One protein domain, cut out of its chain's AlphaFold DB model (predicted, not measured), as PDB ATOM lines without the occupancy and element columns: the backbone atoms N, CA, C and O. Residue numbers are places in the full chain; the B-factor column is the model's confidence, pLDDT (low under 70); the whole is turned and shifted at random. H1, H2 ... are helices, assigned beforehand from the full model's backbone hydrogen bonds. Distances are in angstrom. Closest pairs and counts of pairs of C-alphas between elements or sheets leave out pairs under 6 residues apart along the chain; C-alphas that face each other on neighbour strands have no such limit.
ATOM      1  N   ASP A 154     236.663 206.883 159.582       61.72
ATOM      2  CA  ASP A 154     237.949 206.715 160.267       61.72
ATOM      3  C   ASP A 154     238.902 205.773 159.520       61.72
ATOM      4  O   ASP A 154     240.111 206.028 159.455       61.72
ATOM      5  N   ASP A 155     238.380 204.696 158.926       65.44
ATOM      6  CA  ASP A 155     239.182 203.763 158.131       65.44
ATOM      7  C   ASP A 155     239.633 204.403 156.812       65.44
ATOM      8  O   ASP A 155     240.777 204.201 156.395       65.44
ATOM      9  N   LEU A 156     238.784 205.237 156.201       68.06
ATOM     10  CA  LEU A 156     239.132 206.041 155.025       68.06
ATOM     11  C   LEU A 156     240.249 207.035 155.348       68.06
ATOM     12  O   LEU A 156     241.253 207.078 154.640       68.06
ATOM     13  N   LEU A 157     240.125 207.796 156.439       68.19
ATOM     14  CA  LEU A 157     241.148 208.760 156.859       68.19
ATOM     15  C   LEU A 157     242.455 208.078 157.268       68.19
ATOM     16  O   LEU A 157     243.541 208.622 157.064       68.19
ATOM     17  N   ARG A 158     242.389 206.892 157.876       68.69
ATOM     18  CA  ARG A 158     243.580 206.093 158.186       68.69
ATOM     19  C   ARG A 158     244.266 205.614 156.905       68.69
ATOM     20  O   ARG A 158     245.470 205.806 156.780       68.69
ATOM     21  N   ALA A 159     243.520 205.059 155.953       64.88
ATOM     22  CA  ALA A 159     244.065 204.608 154.675       64.88
ATOM     23  C   ALA A 159     244.637 205.764 153.842       64.88
ATOM     24  O   ALA A 159     245.721 205.633 153.284       64.88
ATOM     25  N   ALA A 160     243.951 206.909 153.808       67.81
ATOM     26  CA  ALA A 160     244.425 208.101 153.116       67.81
ATOM     27  C   ALA A 160     245.725 208.639 153.723       67.81
ATOM     28  O   ALA A 160     246.617 209.015 152.978       67.81
ATOM     29  N   ARG A 161     245.866 208.626 155.057       71.12
ATOM     30  CA  ARG A 161     247.128 208.994 155.720       71.12
ATOM     31  C   ARG A 161     248.275 208.072 155.321       71.12
ATOM     32  O   ARG A 161     249.319 208.576 154.941       71.12
ATOM     33  N   TYR A 162     248.064 206.755 155.350       66.00
ATOM     34  CA  TYR A 162     249.089 205.809 154.900       66.00
ATOM     35  C   TYR A 162     249.474 206.037 153.436       66.00
ATOM     36  O   TYR A 162     250.653 206.092 153.124       66.00
ATOM     37  N   ALA A 163     248.492 206.247 152.557       62.06
ATOM     38  CA  ALA A 163     248.768 206.532 151.154       62.06
ATOM     39  C   ALA A 163     249.531 207.853 150.967       62.06
ATOM     40  O   ALA A 163     250.480 207.892 150.201       62.06
ATOM     41  N   LEU A 164     249.134 208.927 151.656       66.75
ATOM     42  CA  LEU A 164     249.777 210.241 151.545       66.75
ATOM     43  C   LEU A 164     251.184 210.272 152.155       66.75
ATOM     44  O   LEU A 164     252.032 210.987 151.630       66.75
ATOM     45  N   ASP A 165     251.434 209.507 153.223       67.75
ATOM     46  CA  ASP A 165     252.768 209.369 153.824       67.75
ATOM     47  C   ASP A 165     253.781 208.756 152.830       67.75
ATOM     48  O   ASP A 165     254.958 209.110 152.878       67.75
ATOM     49  N   ASP A 166     253.323 207.904 151.905       55.22
ATOM     50  CA  ASP A 166     254.161 207.260 150.881       55.22
ATOM     51  C   ASP A 166     254.307 208.091 149.584       55.22
ATOM     52  O   ASP A 166     255.093 207.733 148.702       55.22
ATOM     53  N   LEU A 167     253.558 209.194 149.432       58.41
ATOM     54  CA  LEU A 167     253.594 210.058 148.245       58.41
ATOM     55  C   LEU A 167     254.589 211.214 148.401       58.41
ATOM     56  O   LEU A 167     254.687 211.829 149.462       58.41
ATOM     57  N   ASP A 168     255.265 211.577 147.308       58.94
ATOM     58  CA  ASP A 168     256.067 212.801 147.250       58.94
ATOM     59  C   ASP A 168     255.189 214.070 147.177       58.94
ATOM     60  O   ASP A 168     253.985 214.018 146.921       58.94
ATOM     61  N   ILE A 169     255.794 215.242 147.413       67.75
ATOM     62  CA  ILE A 169     255.088 216.539 147.435       67.75
ATOM     63  C   ILE A 169     254.316 216.799 146.128       67.75
ATOM     64  O   ILE A 169     253.205 217.321 146.169       67.75
ATOM     65  N   TYR A 170     254.869 216.413 144.974       63.47
ATOM     66  CA  TYR A 170     254.214 216.626 143.682       63.47
ATOM     67  C   TYR A 170     252.975 215.739 143.520       63.47
ATOM     68  O   TYR A 170     251.914 216.204 143.099       63.47
ATOM     69  N   ALA A 171     253.068 214.465 143.898       63.72
ATOM     70  CA  ALA A 171     251.941 213.549 143.880       63.72
ATOM     71  C   ALA A 171     250.871 213.949 144.904       63.72
ATOM     72  O   ALA A 171     249.681 213.850 144.601       63.72
ATOM     73  N   GLN A 172     251.269 214.462 146.073       72.88
ATOM     74  CA  GLN A 172     250.357 215.068 147.047       72.88
ATOM     75  C   GLN A 172     249.631 216.286 146.455       72.88
ATOM     76  O   GLN A 172     248.414 216.396 146.605       72.88
ATOM     77  N   GLU A 173     250.334 217.161 145.726       75.44
ATOM     78  CA  GLU A 173     249.737 218.305 145.025       75.44
ATOM     79  C   GLU A 173     248.738 217.856 143.951       75.44
ATOM     80  O   GLU A 173     247.615 218.356 143.887       75.44
ATOM     81  N   LEU A 174     249.089 216.856 143.138       71.44
ATOM     82  CA  LEU A 174     248.183 216.291 142.135       71.44
ATOM     83  C   LEU A 174     246.939 215.671 142.784       71.44
ATOM     84  O   LEU A 174     245.828 215.798 142.261       71.44
ATOM     85  N   TRP A 175     247.110 215.002 143.925       75.88
ATOM     86  CA  TRP A 175     246.006 214.428 144.688       75.88
ATOM     87  C   TRP A 175     245.093 215.521 145.249       75.88
ATOM     88  O   TRP A 175     243.873 215.432 145.100       75.88
ATOM     89  N   PHE A 176     245.676 216.595 145.786       82.38
ATOM     90  CA  PHE A 176     244.950 217.797 146.183       82.38
ATOM     91  C   PHE A 176     244.179 218.408 145.000       82.38
ATOM     92  O   PHE A 176     242.980 218.654 145.121       82.38
ATOM     93  N   HIS A 177     244.803 218.574 143.827       78.31
ATOM     94  CA  HIS A 177     244.140 219.106 142.628       78.31
ATOM     95  C   HIS A 177     242.964 218.241 142.179       78.31
ATOM     96  O   HIS A 177     241.916 218.778 141.821       78.31
ATOM     97  N   ARG A 178     243.085 216.910 142.231       75.06
ATOM     98  CA  ARG A 178     241.980 215.980 141.925       75.06
ATOM     99  C   ARG A 178     240.845 216.096 142.940       75.06
ATOM    100  O   ARG A 178     239.676 216.148 142.557       75.06
ATOM    101  N   LEU A 179     241.180 216.200 144.227       77.88
ATOM    102  CA  LEU A 179     240.200 216.452 145.283       77.88
ATOM    103  C   LEU A 179     239.531 217.819 145.142       77.88
ATOM    104  O   LEU A 179     238.357 217.940 145.469       77.88
ATOM    105  N   HIS A 180     240.233 218.847 144.671       80.12
ATOM    106  CA  HIS A 180     239.700 220.201 144.522       80.12
ATOM    107  C   HIS A 180     238.857 220.366 143.243       80.12
ATOM    108  O   HIS A 180     237.750 220.896 143.291       80.12
ATOM    109  N   SER A 181     239.315 219.837 142.106       71.75
ATOM    110  CA  SER A 181     238.621 219.911 140.806       71.75
ATOM    111  C   SER A 181     237.381 219.016 140.707       71.75
ATOM    112  O   SER A 181     236.561 219.195 139.810       71.75
ATOM    113  N   SER A 182     237.177 218.094 141.654       61.06
ATOM    114  CA  SER A 182     236.147 217.041 141.584       61.06
ATOM    115  C   SER A 182     236.392 216.011 140.470       61.06
ATOM    116  O   SER A 182     235.535 215.161 140.229       61.06
ATOM    117  N   GLU A 183     237.559 216.045 139.820       54.53
ATOM    118  CA  GLU A 183     237.998 215.090 138.800       54.53
ATOM    119  C   GLU A 183     238.665 213.870 139.449       54.53
ATOM    120  O   GLU A 183     239.806 213.506 139.153       54.53
ATOM    121  N   LEU A 184     237.957 213.207 140.367       55.12
ATOM    122  CA  LEU A 184     238.310 211.828 140.679       55.12
ATOM    123  C   LEU A 184     237.841 210.961 139.512       55.12
ATOM    124  O   LEU A 184     236.709 211.103 139.042       55.12
ATOM    125  N   GLY A 185     238.735 210.099 139.019       50.84
ATOM    126  CA  GLY A 185     238.440 209.157 137.941       50.84
ATOM    127  C   GLY A 185     237.151 208.367 138.195       50.84
ATOM    128  O   GLY A 185     236.643 208.303 139.315       50.84
ATOM    129  N   THR A 186     236.613 207.747 137.147       48.12
ATOM    130  CA  THR A 186     235.282 207.110 137.112       48.12
ATOM    131  C   THR A 186     234.996 206.070 138.203       48.12
ATOM    132  O   THR A 186     233.834 205.713 138.395       48.12
ATOM    133  N   ASP A 187     236.014 205.625 138.938       50.28
ATOM    134  CA  ASP A 187     235.986 204.420 139.762       50.28
ATOM    135  C   ASP A 187     235.759 204.689 141.264       50.28
ATOM    136  O   ASP A 187     235.367 203.776 141.990       50.28
ATOM    137  N   TRP A 188     235.935 205.928 141.751       56.31
ATOM    138  CA  TRP A 188     235.637 206.295 143.145       56.31
ATOM    139  C   TRP A 188     235.180 207.753 143.282       56.31
ATOM    140  O   TRP A 188     235.907 208.685 142.946       56.31
ATOM    141  N   LYS A 189     233.971 207.950 143.822       64.88
ATOM    142  CA  LYS A 189     233.408 209.270 144.135       64.88
ATOM    143  C   LYS A 189     233.177 209.372 145.646       64.88
ATOM    144  O   LYS A 189     232.166 208.842 146.112       64.88
ATOM    145  N   PRO A 190     234.089 209.993 146.417       68.38
ATOM    146  CA  PRO A 190     233.872 210.200 147.845       68.38
ATOM    147  C   PRO A 190     232.617 211.049 148.074       68.38
ATOM    148  O   PRO A 190     232.279 211.910 147.255       68.38
ATOM    149  N   THR A 191     231.929 210.825 149.196       77.25
ATOM    150  CA  THR A 191     230.845 211.727 149.614       77.25
ATOM    151  C   THR A 191     231.401 213.133 149.865       77.25
ATOM    152  O   THR A 191     232.605 213.319 150.058       77.25
ATOM    153  N   ALA A 192     230.537 214.152 149.881       78.69
ATOM    154  CA  ALA A 192     230.967 215.522 150.173       78.69
ATOM    155  C   ALA A 192     231.665 215.639 151.545       78.69
ATOM    156  O   ALA A 192     232.626 216.393 151.690       78.69
ATOM    157  N   GLU A 193     231.220 214.861 152.534       79.56
ATOM    158  CA  GLU A 193     231.813 214.813 153.873       79.56
ATOM    159  C   GLU A 193     233.189 214.142 153.866       79.56
ATOM    160  O   GLU A 193     234.143 214.719 154.383       79.56
ATOM    161  N   GLN A 194     233.325 212.996 153.194       77.94
ATOM    162  CA  GLN A 194     234.602 212.290 153.050       77.94
ATOM    163  C   GLN A 194     235.628 213.116 152.280       77.94
ATOM    164  O   GLN A 194     236.776 213.233 152.699       77.94
ATOM    165  N   ARG A 195     235.209 213.738 151.173       82.12
ATOM    166  CA  ARG A 195     236.051 214.650 150.392       82.12
ATOM    167  C   ARG A 195     236.594 215.773 151.267       82.12
ATOM    168  O   ARG A 195     237.772 216.096 151.177       82.12
ATOM    169  N   TRP A 196     235.750 216.355 152.115       86.88
ATOM    170  CA  TRP A 196     236.183 217.430 152.994       86.88
ATOM    171  C   TRP A 196     237.122 216.948 154.093       86.88
ATOM    172  O   TRP A 196     238.154 217.567 154.309       86.88
ATOM    173  N   ALA A 197     236.827 215.809 154.720       83.06
ATOM    174  CA  ALA A 197     237.706 215.216 155.721       83.06
ATOM    175  C   ALA A 197     239.116 214.941 155.155       83.06
ATOM    176  O   ALA A 197     240.113 215.091 155.860       83.06
ATOM    177  N   LEU A 198     239.215 214.606 153.864       82.62
ATOM    178  CA  LEU A 198     240.490 214.496 153.153       82.62
ATOM    179  C   LEU A 198     241.157 215.854 152.905       82.62
ATOM    180  O   LEU A 198     242.364 215.966 153.094       82.62
ATOM    181  N   LEU A 199     240.403 216.885 152.512       88.81
ATOM    182  CA  LEU A 199     240.935 218.246 152.367       88.81
ATOM    183  C   LEU A 199     241.463 218.792 153.703       88.81
ATOM    184  O   LEU A 199     242.519 219.419 153.720       88.81
ATOM    185  N   GLU A 200     240.812 218.486 154.829       88.94
ATOM    186  CA  GLU A 200     241.292 218.859 156.168       88.94
ATOM    187  C   GLU A 200     242.690 218.291 156.471       88.94
ATOM    188  O   GLU A 200     243.511 218.974 157.084       88.94
ATOM    189  N   LEU A 201     243.021 217.088 155.977       85.88
ATOM    190  CA  LEU A 201     244.373 216.529 156.118       85.88
ATOM    191  C   LEU A 201     245.435 217.418 155.448       85.88
ATOM    192  O   LEU A 201     246.531 217.538 155.997       85.88
ATOM    193  N   PHE A 202     245.114 218.064 154.323       88.94
ATOM    194  CA  PHE A 202     246.002 219.016 153.637       88.94
ATOM    195  C   PHE A 202     246.061 220.389 154.303       88.94
ATOM    196  O   PHE A 202     246.987 221.146 154.040       88.94
ATOM    197  N   LEU A 203     245.101 220.748 155.157       90.62
ATOM    198  CA  LEU A 203     245.153 222.003 155.918       90.62
ATOM    199  C   LEU A 203     245.954 221.851 157.223       90.62
ATOM    200  O   LEU A 203     246.514 222.834 157.717       90.62
ATOM    201  N   ASP A 204     246.041 220.626 157.753       88.56
ATOM    202  CA  ASP A 204     246.672 220.338 159.044       88.56
ATOM    203  C   ASP A 204     247.964 219.518 158.955       88.56
ATOM    204  O   ASP A 204     249.014 219.975 159.409       88.56
ATOM    205  N   ARG A 205     247.924 218.295 158.413       85.25
ATOM    206  CA  ARG A 205     249.066 217.363 158.460       85.25
ATOM    207  C   ARG A 205     249.988 217.504 157.252       85.25
ATOM    208  O   ARG A 205     251.199 217.564 157.437       85.25
ATOM    209  N   TYR A 206     249.410 217.587 156.060       84.12
ATOM    210  CA  TYR A 206     250.113 217.682 154.777       84.12
ATOM    211  C   TYR A 206     249.998 219.101 154.207       84.12
ATOM    212  O   TYR A 206     249.661 219.292 153.042       84.12
ATOM    213  N   CYS A 207     250.194 220.109 155.063       84.75
ATOM    214  CA  CYS A 207     250.187 221.503 154.636       84.75
ATOM    215  C   CYS A 207     251.335 221.765 153.659       84.75
ATOM    216  O   CYS A 207     252.483 221.443 153.965       84.75
ATOM    217  N   PHE A 208     251.033 222.379 152.516       83.19
ATOM    218  CA  PHE A 208     252.073 222.779 151.576       83.19
ATOM    219  C   PHE A 208     252.925 223.903 152.176       83.19
ATOM    220  O   PHE A 208     252.406 224.829 152.809       83.19
ATOM    221  N   ASP A 209     254.238 223.826 151.957       72.50
ATOM    222  CA  ASP A 209     255.174 224.882 152.360       72.50
ATOM    223  C   ASP A 209     254.910 226.174 151.573       72.50
ATOM    224  O   ASP A 209     254.957 227.273 152.128       72.50
ATOM    225  N   TYR A 210     254.547 226.031 150.294       73.50
ATOM    226  CA  TYR A 210     254.145 227.125 149.415       73.50
ATOM    227  C   TYR A 210     252.634 227.087 149.189       73.50
ATOM    228  O   TYR A 210     252.089 226.122 148.658       73.50
ATOM    229  N   VAL A 211     251.944 228.160 149.577       77.62
ATOM    230  CA  VAL A 211     250.474 228.264 149.477       77.62
ATOM    231  C   VAL A 211     250.023 228.728 148.076       77.62
ATOM    232  O   VAL A 211     248.832 228.859 147.814       77.62
ATOM    233  N   ASP A 212     250.963 228.915 147.145       78.31
ATOM    234  CA  ASP A 212     250.694 229.296 145.750       78.31
ATOM    235  C   ASP A 212     250.087 228.157 144.905       78.31
ATOM    236  O   ASP A 212     249.791 228.333 143.720       78.31
ATOM    237  N   VAL A 213     249.862 226.983 145.509       82.88
ATOM    238  CA  VAL A 213     249.153 225.863 144.881       82.88
ATOM    239  C   VAL A 213     247.757 226.314 144.444       82.88
ATOM    240  O   VAL A 213     246.944 226.814 145.228       82.88
ATOM    241  N   LYS A 214     247.455 226.122 143.157       81.25
ATOM    242  CA  LYS A 214     246.198 226.571 142.544       81.25
ATOM    243  C   LYS A 214     244.981 226.011 143.296       81.25
ATOM    244  O   LYS A 214     244.843 224.804 143.455       81.25
ATOM    245  N   GLY A 215     244.072 226.888 143.725       85.19
ATOM    246  CA  GLY A 215     242.856 226.515 144.462       85.19
ATOM    247  C   GLY A 215     243.049 226.277 145.965       85.19
ATOM    248  O   GLY A 215     242.068 226.166 146.694       85.19
ATOM    249  N   TYR A 216     244.281 226.264 146.481       90.44
ATOM    250  CA  TYR A 216     244.534 225.998 147.901       90.44
ATOM    251  C   TYR A 216     244.010 227.113 148.818       90.44
ATOM    252  O   TYR A 216     243.358 226.833 149.824       90.44
ATOM    253  N   LEU A 217     244.171 228.382 148.420       90.94
ATOM    254  CA  LEU A 217     243.541 229.516 149.115       90.94
ATOM    255  C   LEU A 217     242.006 229.452 149.094       90.94
ATOM    256  O   LEU A 217     241.369 229.895 150.050       90.94
ATOM    257  N   ASP A 218     241.412 228.906 148.030       90.56
ATOM    258  CA  ASP A 218     239.958 228.750 147.931       90.56
ATOM    259  C   ASP A 218     239.460 227.697 148.930       90.56
ATOM    260  O   ASP A 218     238.493 227.955 149.646       90.56
ATOM    261  N   VAL A 219     240.184 226.581 149.085       91.56
ATOM    262  CA  VAL A 219     239.886 225.556 150.103       91.56
ATOM    263  C   VAL A 219     240.004 226.108 151.524       91.56
ATOM    264  O   VAL A 219     239.125 225.850 152.342       91.56
ATOM    265  N   ILE A 220     241.036 226.904 151.829       92.19
ATOM    266  CA  ILE A 220     241.176 227.557 153.148       92.19
ATOM    267  C   ILE A 220     239.961 228.448 153.438       92.19
ATOM    268  O   ILE A 220     239.405 228.439 154.537       92.19
ATOM    269  N   LEU A 221     239.527 229.222 152.444       91.75
ATOM    270  CA  LEU A 221     238.381 230.114 152.565       91.75
ATOM    271  C   LEU A 221     237.064 229.337 152.722       91.75
ATOM    272  O   LEU A 221     236.197 229.742 153.501       91.75
ATOM    273  N   GLU A 222     236.908 228.221 152.013       90.31
ATOM    274  CA  GLU A 222     235.775 227.309 152.172       90.31
ATOM    275  C   GLU A 222     235.750 226.636 153.554       90.31
ATOM    276  O   GLU A 222     234.670 226.561 154.146       90.31
ATOM    277  N   ASP A 223     236.903 226.244 154.113       90.81
ATOM    278  CA  ASP A 223     237.022 225.685 155.475       90.81
ATOM    279  C   ASP A 223     236.516 226.668 156.517       90.81
ATOM    280  O   ASP A 223     235.599 226.362 157.276       90.81
ATOM    281  N   LEU A 224     237.012 227.901 156.470       89.69
ATOM    282  CA  LEU A 224     236.587 228.949 157.393       89.69
ATOM    283  C   LEU A 224     235.085 229.253 157.270       89.69
ATOM    284  O   LEU A 224     234.398 229.442 158.275       89.69
ATOM    285  N   LYS A 225     234.537 229.262 156.046       88.75
ATOM    286  CA  LYS A 225     233.090 229.430 155.826       88.75
ATOM    287  C   LYS A 225     232.280 228.258 156.372       88.75
ATOM    288  O   LYS A 225     231.168 228.475 156.858       88.75
ATOM    289  N   ARG A 226     232.783 227.030 156.249       85.75
ATOM    290  CA  ARG A 226     232.125 225.822 156.754       85.75
ATOM    291  C   ARG A 226     232.108 225.825 158.277       85.75
ATOM    292  O   ARG A 226     231.027 225.708 158.847       85.75
ATOM    293  N   GLU A 227     233.258 226.043 158.905       83.12
ATOM    294  CA  GLU A 227     233.430 226.075 160.363       83.12
ATOM    295  C   GLU A 227     232.547 227.150 161.026       83.12
ATOM    296  O   GLU A 227     231.907 226.899 162.052       83.12
ATOM    297  N   ASN A 228     232.396 228.316 160.384       76.50
ATOM    298  CA  ASN A 228     231.473 229.358 160.848       76.50
ATOM    299  C   ASN A 228     229.992 228.955 160.771       76.50
ATOM    300  O   ASN A 228     229.191 229.425 161.576       76.50
ATOM    301  N   LYS A 229     229.602 228.093 159.823       77.38
ATOM    302  CA  LYS A 229     228.218 227.598 159.705       77.38
ATOM    303  C   LYS A 229     227.919 226.466 160.682       77.38
ATOM    304  O   LYS A 229     226.783 226.340 161.129       77.38
ATOM    305  N   THR A 230     228.908 225.629 160.982       67.31
ATOM    306  CA  THR A 230     228.743 224.434 161.822       67.31
ATOM    307  C   THR A 230     228.856 224.716 163.320       67.31
ATOM    308  O   THR A 230     228.655 223.796 164.109       67.31
ATOM    309  N   PHE A 231     229.137 225.964 163.732       61.06
ATOM    310  CA  PHE A 231     229.327 226.382 165.137       61.06
ATOM    311  C   PHE A 231     230.367 225.547 165.903       61.06
ATOM    312  O   PHE A 231     230.387 225.502 167.131       61.06
ATOM    313  N   THR A 232     231.274 224.908 165.174       61.88
ATOM    314  CA  THR A 232     232.355 224.043 165.666       61.88
ATOM    315  C   THR A 232     233.477 224.831 166.356       61.88
ATOM    316  O   THR A 232     234.365 224.233 166.959       61.88
ATOM    317  N   ASN A 233     233.393 226.171 166.345       63.50
ATOM    318  CA  ASN A 233     234.236 227.118 167.085       63.50
ATOM    319  C   ASN A 233     235.741 226.999 166.775       63.50
ATOM    320  O   ASN A 233     236.582 227.168 167.660       63.50
ATOM    321  N   ARG A 234     236.091 226.695 165.518       80.31
ATOM    322  CA  ARG A 234     237.473 226.652 165.017       80.31
ATOM    323  C   ARG A 234     237.786 227.932 164.227       80.31
ATOM    324  O   ARG A 234     237.528 227.984 163.028       80.31
ATOM    325  N   PRO A 235     238.300 228.991 164.879       83.44
ATOM    326  CA  PRO A 235     238.602 230.252 164.210       83.44
ATOM    327  C   PRO A 235     239.864 230.172 163.338       83.44
ATOM    328  O   PRO A 235     240.660 229.230 163.407       83.44
ATOM    329  N   PHE A 236     240.082 231.216 162.538       87.88
ATOM    330  CA  PHE A 236     241.344 231.446 161.834       87.88
ATOM    331  C   PHE A 236     242.526 231.392 162.810       87.88
ATOM    332  O   PHE A 236     242.489 232.118 163.783       87.88
ATOM    333  N   SER A 237     243.593 230.643 162.513       87.38
ATOM    334  CA  SER A 237     244.687 230.211 163.420       87.38
ATOM    335  C   SER A 237     244.503 228.831 164.071       87.38
ATOM    336  O   SER A 237     245.443 228.350 164.703       87.38
ATOM    337  N   TYR A 238     243.360 228.159 163.882       89.19
ATOM    338  CA  TYR A 238     243.189 226.761 164.298       89.19
ATOM    339  C   TYR A 238     243.990 225.791 163.416       89.19
ATOM    340  O   TYR A 238     244.810 225.032 163.924       89.19
ATOM    341  N   ARG A 239     243.773 225.845 162.093       90.31
ATOM    342  CA  ARG A 239     244.493 224.999 161.127       90.31
ATOM    343  C   ARG A 239     245.970 225.367 161.040       90.31
ATOM    344  O   ARG A 239     246.306 226.556 161.079       90.31
ATOM    345  N   LYS A 240     246.832 224.369 160.826       89.50
ATOM    346  CA  LYS A 240     248.290 224.567 160.706       89.50
ATOM    347  C   LYS A 240     248.653 225.497 159.542       89.50
ATOM    348  O   LYS A 240     249.485 226.388 159.711       89.50
ATOM    349  N   VAL A 241     247.974 225.358 158.400       90.38
ATOM    350  CA  VAL A 241     248.220 226.161 157.187       90.38
ATOM    351  C   VAL A 241     248.128 227.674 157.414       90.38
ATOM    352  O   VAL A 241     248.846 228.433 156.766       90.38
ATOM    353  N   HIS A 242     247.312 228.143 158.366       90.94
ATOM    354  CA  HIS A 242     247.160 229.575 158.639       90.94
ATOM    355  C   HIS A 242     248.480 230.247 159.048       90.94
ATOM    356  O   HIS A 242     248.668 231.442 158.808       90.94
ATOM    357  N   GLN A 243     249.409 229.490 159.641       86.69
ATOM    358  CA  GLN A 243     250.725 229.993 160.038       86.69
ATOM    359  C   GLN A 243     251.659 230.195 158.833       86.69
ATOM    360  O   GLN A 243     252.505 231.089 158.876       86.69
ATOM    361  N   ASN A 244     251.451 229.455 157.740       88.19
ATOM    362  CA  ASN A 244     252.271 229.505 156.523       88.19
ATOM    363  C   ASN A 244     251.828 230.610 155.542       88.19
ATOM    364  O   ASN A 244     252.472 230.835 154.519       88.19
ATOM    365  N   LEU A 245     250.728 231.316 155.826       90.81
ATOM    366  CA  LEU A 245     250.215 232.373 154.953       90.81
ATOM    367  C   LEU A 245     251.129 233.608 154.949       90.81
ATOM    368  O   LEU A 245     251.482 234.141 156.003       90.81
ATOM    369  N   SER A 246     251.453 234.089 153.744       91.25
ATOM    370  CA  SER A 246     252.168 235.345 153.514       91.25
ATOM    371  C   SER A 246     251.227 236.550 153.645       91.25
ATOM    372  O   SER A 246     250.001 236.413 153.597       91.25
ATOM    373  N   LEU A 247     251.782 237.764 153.747       90.31
ATOM    374  CA  LEU A 247     250.972 238.989 153.780       90.31
ATOM    375  C   LEU A 247     250.129 239.154 152.500       90.31
ATOM    376  O   LEU A 247     249.000 239.639 152.570       90.31
ATOM    377  N   ALA A 248     250.654 238.730 151.346       90.56
ATOM    378  CA  ALA A 248     249.926 238.750 150.079       90.56
ATOM    379  C   ALA A 248     248.727 237.788 150.106       90.56
ATOM    380  O   ALA A 248     247.633 238.166 149.693       90.56
ATOM    381  N   HIS A 249     248.901 236.589 150.673       92.06
ATOM    382  CA  HIS A 249     247.813 235.617 150.814       92.06
ATOM    383  C   HIS A 249     246.704 236.131 151.734       92.06
ATOM    384  O   HIS A 249     245.528 235.998 151.405       92.06
ATOM    385  N   LEU A 250     247.055 236.766 152.858       92.44
ATOM    386  CA  LEU A 250     246.058 237.364 153.752       92.44
ATOM    387  C   LEU A 250     245.248 238.456 153.041       92.44
ATOM    388  O   LEU A 250     244.024 238.449 153.126       92.44
ATOM    389  N   LYS A 251     245.898 239.342 152.275       90.94
ATOM    390  CA  LYS A 251     245.188 240.366 151.490       90.94
ATOM    391  C   LYS A 251     244.222 239.752 150.476       90.94
ATOM    392  O   LYS A 251     243.065 240.151 150.433       90.94
ATOM    393  N   GLN A 252     244.652 238.730 149.734       91.19
ATOM    394  CA  GLN A 252     243.779 238.032 148.782       91.19
ATOM    395  C   GLN A 252     242.571 237.368 149.465       91.19
ATOM    396  O   GLN A 252     241.460 237.414 148.939       91.19
ATOM    397  N   LEU A 253     242.759 236.759 150.642       92.31
ATOM    398  CA  LEU A 253     241.658 236.180 151.418       92.31
ATOM    399  C   LEU A 253     240.669 237.259 151.883       92.31
ATOM    400  O   LEU A 253     239.457 237.070 151.759       92.31
ATOM    401  N   GLN A 254     241.178 238.394 152.367       91.62
ATOM    402  CA  GLN A 254     240.362 239.534 152.787       91.62
ATOM    403  C   GLN A 254     239.571 240.132 151.615       91.62
ATOM    404  O   GLN A 254     238.386 240.408 151.770       91.62
ATOM    405  N   GLU A 255     240.184 240.276 150.438       91.38
ATOM    406  CA  GLU A 255     239.518 240.753 149.217       91.38
ATOM    407  C   GLU A 255     238.400 239.804 148.759       91.38
ATOM    408  O   GLU A 255     237.323 240.252 148.369       91.38
ATOM    409  N   LYS A 256     238.622 238.484 148.838       91.25
ATOM    410  CA  LYS A 256     237.626 237.473 148.443       91.25
ATOM    411  C   LYS A 256     236.450 237.353 149.417       91.25
ATOM    412  O   LYS A 256     235.353 236.981 148.995       91.25
ATOM    413  N   ALA A 257     236.658 237.590 150.713       90.94
ATOM    414  CA  ALA A 257     235.624 237.433 151.737       90.94
ATOM    415  C   ALA A 257     235.791 238.430 152.905       90.94
ATOM    416  O   ALA A 257     236.103 238.010 154.022       90.94
ATOM    417  N   PRO A 258     235.537 239.735 152.699       89.88
ATOM    418  CA  PRO A 258     235.803 240.761 153.710       89.88
ATOM    419  C   PRO A 258     234.984 240.555 154.992       89.88
ATOM    420  O   PRO A 258     235.530 240.631 156.092       89.88
ATOM    421  N   ASP A 259     233.703 240.201 154.863       89.06
ATOM    422  CA  ASP A 259     232.800 239.998 156.005       89.06
ATOM    423  C   ASP A 259     233.238 238.843 156.919       89.06
ATOM    424  O   ASP A 259     232.981 238.875 158.118       89.06
ATOM    425  N   LEU A 260     233.935 237.838 156.374       89.00
ATOM    426  CA  LEU A 260     234.413 236.682 157.136       89.00
ATOM    427  C   LEU A 260     235.526 237.062 158.119       89.00
ATOM    428  O   LEU A 260     235.620 236.501 159.210       89.00
ATOM    429  N   PHE A 261     236.383 237.997 157.715       90.62
ATOM    430  CA  PHE A 261     237.569 238.390 158.472       90.62
ATOM    431  C   PHE A 261     237.369 239.667 159.278       90.62
ATOM    432  O   PHE A 261     238.162 239.936 160.179       90.62
ATOM    433  N   ARG A 262     236.299 240.424 159.006       89.25
ATOM    434  CA  ARG A 262     236.006 241.719 159.628       89.25
ATOM    435  C   ARG A 262     236.023 241.689 161.159       89.25
ATOM    436  O   ARG A 262     236.498 242.644 161.771       89.25
TER     437      ARG A 262
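Overview. This is residues 154 to 262 of the 926 residues of an uncharacterized protein of Globisporangium ultimum (strain ATCC 200006 / CBS 805.95 / DAOM BR144) (UniProt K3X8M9). Helices follow one another along the longest axis of the domain, with H1 at one end, the helical hairpin of H2 and H3 next to it, then H4 and the short H5, and H6 with the small H7 at the other end. H3 and H4 lie nearest the middle, and the helices make no neat bundle of side-by-side rods, for neighbours such as H3 and H4 or H4 and H6 stand at steep tilts. The printed part has 109 residues with seven named helices, H1 to H7 in order along the chain, and no named strand; the class is all helix. It is compact, with a radius of gyration of the C-alphas of 14.1 A, and spans 41 by 29 by 23 A.

Arrangement. H1, residues 154 to 165, is close to but not clearly touching H2, residues 169 to 181, the closest C-alphas being those of Leu 164 and Gln 172 at 6.6 A. H3, residues 192 to 204, is the hub, touching three helices. With residues 156 to 160 alone H1 touches H3, the same way at a steep tilt of 44 degrees; the closest C-alphas, of Leu 157 and Leu 198, are 6.9 A apart. H2 and H3 form a hairpin and touch, closest at the C-alphas of Leu 179 and Arg 195, 6.8 A, opposite ways at a shallow tilt of 34.8 degrees, only just short of steep. H4, residues 216 to 230, is close to but not clearly touching H3, with the C-alphas of Leu 203 and Ile 220 closest at 7.4 A and a steep tilt of 63 degrees. H5, residues 240 to 244, touches residues 203 to 204 of H3, the closest C-alphas being those of Asp 204 and Lys 240 at 4.8 A. H6, residues 247 to 256, only just touches H4, with 3 pairs of C-alphas within 8 A, the closest those of Leu 221 and Leu 253 at 7.0 A. H7, residues 258 to 261, touches no helix but is near H4 and H6. Helix packing is only just mostly crossed, with 1 of 3 tilted touching pairs at a shallow tilt. Every O i to N i+4 pair is within hydrogen-bond range in H1, H2, H4 and H6; H3 has 7 of 9, H5 has 0 of 1 but 2 of 2 O i to N i+3 pairs, and H7 is too short for an O i to N i+4 pair.

Along the chain. H1 begins at C-alpha 154, (237.949, 206.715, 160.267), and is 16.4 A long. H2 is 18.1 A, H3 18.7 A and H4 21.1 A; C-alpha 216, where H4 begins, is at (244.534, 225.998, 147.901). H5 is 7.6 A, H6 14.5 A and H7 5.6 A long, and H7 ends at C-alpha 261, (237.569, 238.390, 158.472).

Size, cuts and confidence. The two C-alphas farthest apart, of Asp 187 and Arg 262, are 42.3 A apart. The printed part has no cut, and the link from H3 to H4, 11 residues, is long. The mean pLDDT of the printed part of this model is 78.8; it is under 70 at residues 154 to 160, 162 to 171, 182 to 190 and 230 to 233.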